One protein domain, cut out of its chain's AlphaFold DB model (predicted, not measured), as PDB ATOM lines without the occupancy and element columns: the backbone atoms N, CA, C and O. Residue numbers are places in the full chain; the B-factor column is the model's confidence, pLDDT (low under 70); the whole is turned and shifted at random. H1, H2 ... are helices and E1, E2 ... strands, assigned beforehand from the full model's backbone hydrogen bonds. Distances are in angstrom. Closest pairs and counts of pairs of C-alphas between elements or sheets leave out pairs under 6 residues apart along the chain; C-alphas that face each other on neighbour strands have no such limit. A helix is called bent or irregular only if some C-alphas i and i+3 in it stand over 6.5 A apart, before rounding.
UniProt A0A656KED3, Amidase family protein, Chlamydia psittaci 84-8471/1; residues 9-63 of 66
ATOM      1  N   ILE A   9      41.260  19.316  -5.414       97.50
ATOM      2  CA  ILE A   9      42.151  19.736  -4.334       97.50
ATOM      3  C   ILE A   9      42.314  18.583  -3.346       97.50
ATOM      4  O   ILE A   9      41.345  17.895  -3.017       97.50
ATOM      5  N   ALA A  10      43.546  18.356  -2.895       96.88
ATOM      6  CA  ALA A  10      43.830  17.475  -1.769       96.88
ATOM      7  C   ALA A  10      43.757  18.296  -0.478       96.88
ATOM      8  O   ALA A  10      44.411  19.331  -0.363       96.88
ATOM      9  N   VAL A  11      42.949  17.844   0.475       96.62
ATOM     10  CA  VAL A  11      42.676  18.542   1.732       96.62
ATOM     11  C   VAL A  11      43.195  17.681   2.888       96.62
ATOM     12  O   VAL A  11      42.803  16.513   2.987       96.62
ATOM     13  N   PRO A  12      44.075  18.208   3.761       95.75
ATOM     14  CA  PRO A  12      44.468  17.522   4.989       95.75
ATOM     15  C   PRO A  12      43.245  17.244   5.863       95.75
ATOM     16  O   PRO A  12      42.315  18.037   5.883       95.75
ATOM     17  N   SER A  13      43.242  16.138   6.599       94.94
ATOM     18  CA  SER A  13      42.110  15.705   7.442       94.94
ATOM     19  C   SER A  13      42.520  15.255   8.846       94.94
ATOM     20  O   SER A  13      41.696  14.753   9.602       94.94
ATOM     21  N   GLY A  14      43.788  15.462   9.208       93.69
ATOM     22  CA  GLY A  14      44.343  15.126  10.516       93.69
ATOM     23  C   GLY A  14      45.420  14.055  10.417       93.69
ATOM     24  O   GLY A  14      46.121  13.958   9.411       93.69
ATOM     25  N   PHE A  15      45.557  13.264  11.477       94.19
ATOM     26  CA  PHE A  15      46.577  12.228  11.595       94.19
ATOM     27  C   PHE A  15      45.952  10.874  11.932       94.19
ATOM     28  O   PHE A  15      44.930  10.802  12.614       94.19
ATOM     29  N   SER A  16      46.585   9.797  11.471       93.94
ATOM     30  CA  SER A  16      46.257   8.440  11.896       93.94
ATOM     31  C   SER A  16      46.642   8.216  13.363       93.94
ATOM     32  O   SER A  16      47.307   9.047  13.989       93.94
ATOM     33  N   ARG A  17      46.265   7.061  13.923       92.69
ATOM     34  CA  ARG A  17      46.650   6.679  15.295       92.69
ATOM     35  C   ARG A  17      48.168   6.572  15.455       92.69
ATOM     36  O   ARG A  17      48.699   6.854  16.523       92.69
ATOM     37  N   GLU A  18      48.855   6.222  14.375       93.12
ATOM     38  CA  GLU A  18      50.310   6.117  14.263       93.12
ATOM     39  C   GLU A  18      50.980   7.481  14.016       93.12
ATOM     40  O   GLU A  18      52.204   7.568  13.964       93.12
ATOM     41  N   GLY A  19      50.201   8.561  13.880       89.56
ATOM     42  CA  GLY A  19      50.717   9.912  13.670       89.56
ATOM     43  C   GLY A  19      51.103  10.226  12.224       89.56
ATOM     44  O   GLY A  19      51.879  11.154  12.001       89.56
ATOM     45  N   LEU A  20      50.577   9.485  11.241       91.81
ATOM     46  CA  LEU A  20      50.798   9.758   9.817       91.81
ATOM     47  C   LEU A  20      49.746  10.739   9.277       91.81
ATOM     48  O   LEU A  20      48.577  10.609   9.643       91.81
ATOM     49  N   PRO A  21      50.114  11.716   8.427       92.94
ATOM     50  CA  PRO A  21      49.161  12.685   7.894       92.94
ATOM     51  C   PRO A  21      48.128  11.995   6.999       92.94
ATOM     52  O   PRO A  21      48.471  11.206   6.120       92.94
ATOM     53  N   LEU A  22      46.857  12.322   7.215       94.62
ATOM     54  CA  LEU A  22      45.727  11.843   6.427       94.62
ATOM     55  C   LEU A  22      45.130  12.994   5.624       94.62
ATOM     56  O   LEU A  22      45.069  14.131   6.092       94.62
ATOM     57  N   GLY A  23      44.601  12.698   4.442       95.31
ATOM     58  CA  GLY A  23      43.890  13.663   3.611       95.31
ATOM     59  C   GLY A  23      42.859  12.988   2.721       95.31
ATOM     60  O   GLY A  23      42.896  11.776   2.516       95.31
ATOM     61  N   PHE A  24      41.951  13.786   2.175       96.50
ATOM     62  CA  PHE A  24      41.001  13.357   1.152       96.50
ATOM     63  C   PHE A  24      41.061  14.299  -0.045       96.50
ATOM     64  O   PHE A  24      41.579  15.413   0.040       96.50
ATOM     65  N   GLN A  25      40.530  13.851  -1.178       97.25
ATOM     66  CA  GLN A  25      40.487  14.644  -2.396       97.25
ATOM     67  C   GLN A  25      39.055  15.065  -2.707       97.25
ATOM     68  O   GLN A  25      38.156  14.231  -2.802       97.25
ATOM     69  N   VAL A  26      38.857  16.363  -2.918       97.19
ATOM     70  CA  VAL A  26      37.612  16.908  -3.465       97.19
ATOM     71  C   VAL A  26      37.798  17.059  -4.963       97.19
ATOM     72  O   VAL A  26      38.776  17.661  -5.402       97.19
ATOM     73  N   ILE A  27      36.870  16.522  -5.753       97.69
ATOM     74  CA  ILE A  27      36.869  16.642  -7.214       97.69
ATOM     75  C   ILE A  27      35.586  17.359  -7.621       97.69
ATOM     76  O   ILE A  27      34.490  16.918  -7.278       97.69
ATOM     77  N   GLY A  28      35.727  18.470  -8.334       96.75
ATOM     78  CA  GLY A  28      34.609  19.253  -8.844       96.75
ATOM     79  C   GLY A  28      34.276  18.941 -10.296       96.75
ATOM     80  O   GLY A  28      34.988  18.226 -11.001       96.75
ATOM     81  N   GLN A  29      33.182  19.535 -10.762       96.56
ATOM     82  CA  GLN A  29      32.830  19.531 -12.180       96.56
ATOM     83  C   GLN A  29      33.781  20.433 -12.981       96.56
ATOM     84  O   GLN A  29      34.400  21.349 -12.436       96.56
ATOM     85  N   LYS A  30      33.878  20.198 -14.293       96.25
ATOM     86  CA  LYS A  30      34.724  20.990 -15.196       96.25
ATOM     87  C   LYS A  30      34.410  22.491 -15.081       96.25
ATOM     88  O   LYS A  30      33.249  22.887 -15.156       96.25
ATOM     89  N   GLY A  31      35.450  23.313 -14.916       95.88
ATOM     90  CA  GLY A  31      35.336  24.774 -14.812       95.88
ATOM     91  C   GLY A  31      34.750  25.291 -13.492       95.88
ATOM     92  O   GLY A  31      34.286  26.427 -13.438       95.88
ATOM     93  N   LYS A  32      34.707  24.465 -12.438       97.88
ATOM     94  CA  LYS A  32      34.212  24.836 -11.099       97.88
ATOM     95  C   LYS A  32      35.330  24.948 -10.059       97.88
ATOM     96  O   LYS A  32      35.128  24.630  -8.891       97.88
ATOM     97  N   ASP A  33      36.499  25.428 -10.465       97.56
ATOM     98  CA  ASP A  33      37.699  25.577  -9.631       97.56
ATOM     99  C   ASP A  33      37.422  26.366  -8.342       97.56
ATOM    100  O   ASP A  33      37.736  25.903  -7.247       97.56
ATOM    101  N   GLN A  34      36.723  27.502  -8.448       98.31
ATOM    102  CA  GLN A  34      36.351  28.317  -7.286       98.31
ATOM    103  C   GLN A  34      35.486  27.544  -6.283       98.31
ATOM    104  O   GLN A  34      35.664  27.688  -5.077       98.31
ATOM    105  N   GLN A  35      34.569  26.699  -6.762       98.25
ATOM    106  CA  GLN A  35      33.723  25.891  -5.886       98.25
ATOM    107  C   GLN A  35      34.548  24.830  -5.152       98.25
ATOM    108  O   GLN A  35      34.353  24.628  -3.957       98.25
ATOM    109  N   VAL A  36      35.486  24.181  -5.846       98.38
ATOM    110  CA  VAL A  36      36.402  23.204  -5.240       98.38
ATOM    111  C   VAL A  36      37.236  23.863  -4.138       98.38
ATOM    112  O   VAL A  36      37.313  23.328  -3.031       98.38
ATOM    113  N   CYS A  37      37.775  25.059  -4.393       98.12
ATOM    114  CA  CYS A  37      38.485  25.844  -3.381       98.12
ATOM    115  C   CYS A  37      37.578  26.240  -2.207       98.12
ATOM    116  O   CYS A  37      37.988  26.104  -1.059       98.12
ATOM    117  N   GLN A  38      36.339  26.670  -2.467       98.44
ATOM    118  CA  GLN A  38      35.386  27.048  -1.418       98.44
ATOM    119  C   GLN A  38      35.041  25.867  -0.501       98.44
ATOM    120  O   GLN A  38      34.917  26.046   0.709       98.44
ATOM    121  N   VAL A  39      34.906  24.658  -1.056       98.12
ATOM    122  CA  VAL A  39      34.679  23.437  -0.267       98.12
ATOM    123  C   VAL A  39      35.892  23.129   0.610       98.12
ATOM    124  O   VAL A  39      35.724  22.902   1.807       98.12
ATOM    125  N   GLY A  40      37.105  23.169   0.047       97.69
ATOM    126  CA  GLY A  40      38.338  22.970   0.814       97.69
ATOM    127  C   GLY A  40      38.502  24.001   1.936       97.69
ATOM    128  O   GLY A  40      38.799  23.636   3.071       97.69
ATOM    129  N   TYR A  41      38.219  25.271   1.645       97.50
ATOM    130  CA  TYR A  41      38.248  26.354   2.626       97.50
ATOM    131  C   TYR A  41      37.210  26.157   3.735       97.50
ATOM    132  O   TYR A  41      37.538  26.254   4.913       97.50
ATOM    133  N   SER A  42      35.971  25.806   3.381       97.62
ATOM    134  CA  SER A  42      34.934  25.511   4.371       97.62
ATOM    135  C   SER A  42      35.357  24.367   5.294       97.62
ATOM    136  O   SER A  42      35.243  24.486   6.512       97.62
ATOM    137  N   PHE A  43      35.922  23.289   4.742       97.06
ATOM    138  CA  PHE A  43      36.457  22.206   5.559       97.06
ATOM    139  C   PHE A  43      37.577  22.698   6.488       97.06
ATOM    140  O   PHE A  43      37.541  22.403   7.680       97.06
ATOM    141  N   GLN A  44      38.538  23.479   5.986       95.62
ATOM    142  CA  GLN A  44      39.632  24.031   6.794       95.62
ATOM    143  C   GLN A  44      39.122  24.834   8.001       95.62
ATOM    144  O   GLN A  44      39.624  24.646   9.109       95.62
ATOM    145  N   GLU A  45      38.130  25.706   7.806       96.94
ATOM    146  CA  GLU A  45      37.632  26.583   8.874       96.94
ATOM    147  C   GLU A  45      36.776  25.842   9.918       96.94
ATOM    148  O   GLU A  45      36.756  26.246  11.077       96.94
ATOM    149  N   HIS A  46      36.111  24.742   9.546       96.69
ATOM    150  CA  HIS A  46      35.156  24.051  10.428       96.69
ATOM    151  C   HIS A  46      35.649  22.709  10.990       96.69
ATOM    152  O   HIS A  46      35.057  22.185  11.927       96.69
ATOM    153  N   SER A  47      36.725  22.136  10.447       94.75
ATOM    154  CA  SER A  47      37.255  20.833  10.888       94.75
ATOM    155  C   SER A  47      38.077  20.896  12.178       94.75
ATOM    156  O   SER A  47      38.350  19.859  12.775       94.75
ATOM    157  N   GLY A  48      38.500  22.091  12.610       93.38
ATOM    158  CA  GLY A  48      39.305  22.274  13.824       93.38
ATOM    159  C   GLY A  48      40.759  21.799  13.713       93.38
ATOM    160  O   GLY A  48      41.467  21.775  14.715       93.38
ATOM    161  N   ILE A  49      41.234  21.441  12.513       90.88
ATOM    162  CA  ILE A  49      42.585  20.884  12.301       90.88
ATOM    163  C   ILE A  49      43.598  21.881  11.717       90.88
ATOM    164  O   ILE A  49      44.731  21.504  11.434       90.88
ATOM    165  N   LYS A  50      43.200  23.143  11.512       87.94
ATOM    166  CA  LYS A  50      43.971  24.183  10.800       87.94
ATOM    167  C   LYS A  50      45.410  24.361  11.304       87.94
ATOM    168  O   LYS A  50      46.294  24.674  10.519       87.94
ATOM    169  N   ASN A  51      45.629  24.122  12.594       88.19
ATOM    170  CA  ASN A  51      46.919  24.290  13.261       88.19
ATOM    171  C   ASN A  51      47.543  22.949  13.682       88.19
ATOM    172  O   ASN A  51      48.364  22.922  14.592       88.19
ATOM    173  N   LEU A  52      47.136  21.827  13.078       88.56
ATOM    174  CA  LEU A  52      47.783  20.541  13.322       88.56
ATOM    175  C   LEU A  52      49.028  20.403  12.448       88.56
ATOM    176  O   LEU A  52      48.969  20.523  11.225       88.56
ATOM    177  N   TYR A  53      50.147  20.075  13.081       87.12
ATOM    178  CA  TYR A  53      51.421  19.808  12.425       87.12
ATOM    179  C   TYR A  53      52.043  18.514  12.965       87.12
ATOM    180  O   TYR A  53      51.710  18.071  14.070       87.12
ATOM    181  N   PRO A  54      52.934  17.868  12.193       87.00
ATOM    182  CA  PRO A  54      53.635  16.683  12.658       87.00
ATOM    183  C   PRO A  54      54.460  16.996  13.908       87.00
ATOM    184  O   PRO A  54      55.136  18.021  13.958       87.00
ATOM    185  N   LYS A  55      54.495  16.070  14.874       80.00
ATOM    186  CA  LYS A  55      55.240  16.235  16.140       80.00
ATOM    187  C   LYS A  55      56.733  16.545  15.946       80.00
ATOM    188  O   LYS A  55      57.354  17.167  16.800       80.00
ATOM    189  N   GLY A  56      57.322  16.113  14.827       80.19
ATOM    190  CA  GLY A  56      58.715  16.416  14.476       80.19
ATOM    191  C   GLY A  56      58.955  17.865  14.033       80.19
ATOM    192  O   GLY A  56      60.099  18.308  14.005       80.19
ATOM    193  N   CYS A  57      57.897  18.610  13.708       73.25
ATOM    194  CA  CYS A  57      57.974  19.973  13.190       73.25
ATOM    195  C   CYS A  57      57.745  21.053  14.254       73.25
ATOM    196  O   CYS A  57      57.860  22.227  13.924       73.25
ATOM    197  N   ASN A  58      57.477  20.695  15.514       70.50
ATOM    198  CA  ASN A  58      57.223  21.650  16.603       70.50
ATOM    199  C   ASN A  58      58.299  22.753  16.681       70.50
ATOM    200  O   ASN A  58      57.988  23.936  16.702       70.50
ATOM    201  N   LYS A  59      59.580  22.382  16.545       65.44
ATOM    202  CA  LYS A  59      60.716  23.325  16.582       65.44
ATOM    203  C   LYS A  59      60.713  24.380  15.465       65.44
ATOM    204  O   LYS A  59      61.295  25.442  15.646       65.44
ATOM    205  N   LEU A  60      60.086  24.096  14.318       66.25
ATOM    206  CA  LEU A  60      59.987  25.034  13.190       66.25
ATOM    207  C   LEU A  60      58.924  26.115  13.423       66.25
ATOM    208  O   LEU A  60      59.020  27.189  12.838       66.25
ATOM    209  N   PHE A  61      57.921  25.831  14.256       65.94
ATOM    210  CA  PHE A  61      56.761  26.702  14.463       65.94
ATOM    211  C   PHE A  61      56.726  27.345  15.858       65.94
ATOM    212  O   PHE A  61      56.189  28.439  15.996       65.94
ATOM    213  N   ASP A  62      57.368  26.732  16.857       65.44
ATOM    214  CA  ASP A  62      57.435  27.225  18.242       65.44
ATOM    215  C   ASP A  62      58.585  28.230  18.479       65.44
ATOM    216  O   ASP A  62      58.833  28.655  19.605       65.44
ATOM    217  N   GLY A  63      59.314  28.631  17.429       60.22
ATOM    218  CA  GLY A  63      60.381  29.636  17.525       60.22
ATOM    219  C   GLY A  63      61.667  29.168  18.225       60.22
ATOM    220  O   GLY A  63      62.580  29.968  18.402       60.22
TER     221      GLY A  63
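This is residues 9 to 63 of the 66 residues of the protein "Amidase family protein" of Chlamydia psittaci 84-8471/1 (UniProt A0A656KED3). A two-stranded hairpin, E1 and E2, has one long helix, H1, packed along it, and a short, irregular helix, H2, is set apart at the far end of the link that follows H1. The hairpin and H1 make the body, while H2 with the last residues makes one end of an elongated outline that spans 40 by 25 by 17 A. The printed part has 55 residues, with two named strands and then two named helices, in the order E1, E2, H1, H2. The sheet has the order E1, E2 and is antiparallel, and the class is mixed, helices and strands. The whole is loose, with a radius of gyration of the C-alphas of 13.6 A.

The sheet begins with E1, residues 9 to 15, whose first C-alpha, that of Ile 9, is at (42.151, 19.736, -4.334). E1 is 18.2 A long from first to last C-alpha, and its z rises from -4.334 at C-alpha 9 to 11.595 at C-alpha 15. E2, residues 21 to 27, is 19.9 A long, and its z falls from 7.894 at C-alpha 21 to -7.214 at C-alpha 27. H1, residues 33 to 46, is the longest helix, 14 residues and 20.3 A from first to last C-alpha. It begins with C-alpha 33 at (37.699, 25.577, -9.631), and its z climbs to 10.428 at C-alpha 46. H2, residues 55 to 61, is 10.7 A long and ends with C-alpha 61 at (56.761, 26.702, 14.463). H2 is irregular: C-alphas 56 and 59 are 7.5 A apart, where about 5 A is found in a regular helix, and its line is a rough one.

E1 and E2 are antiparallel neighbours and form a hairpin, with 152 degrees between their N-to-C directions. Among the C-alphas that face each other are those of Pro 12 and Gly 23, 4.1 A apart, and those of Phe 15 and Pro 21, 4.5 A apart. Across this pair N 11 and O 24 are within hydrogen-bond range at 2.8 A, and so are N 26 and O 9 at 2.9 A. From E1 to H1 there are 4 pairs of C-alphas within 8 A, and the closest C-alphas are those of Val 11 and Gly 40, 6.3 A apart. From E2 to H1 there are also 4 pairs within 8 A, and the closest C-alphas are those of Val 26 and Val 36, 6.7 A apart. Within 10 A, H1 has 17 pairs of C-alphas with E1 and 11 with E2, made by its residues 33 to 44. H2 is apart from E1, E2 and H1. Every O i to N i+4 pair in H1 is within hydrogen-bond range. In H2 0 of 3 such pairs are, while 2 of 4 O i to N i+3 pairs are.

The two C-alphas farthest apart are those of Lys 30 and Gly 63, at 42.5 A, and the first and last printed C-alphas, those of Ile 9 and Gly 63, are 30.1 A apart. The printed part runs from residue 9 to residue 63 without a cut, in a full chain of 66 residues. The links from E1 to E2 and from E2 to H1 are tight, with 5 residues each, and the link from H1 to H2 is short, with 8 residues; no link is long. The mean pLDDT of the printed part is 90.9. Confidence is low, under 70, at residues 59 to 63, of which 59 to 61 belong to H2. The mean pLDDT of H2 is 72, against 98 for H1.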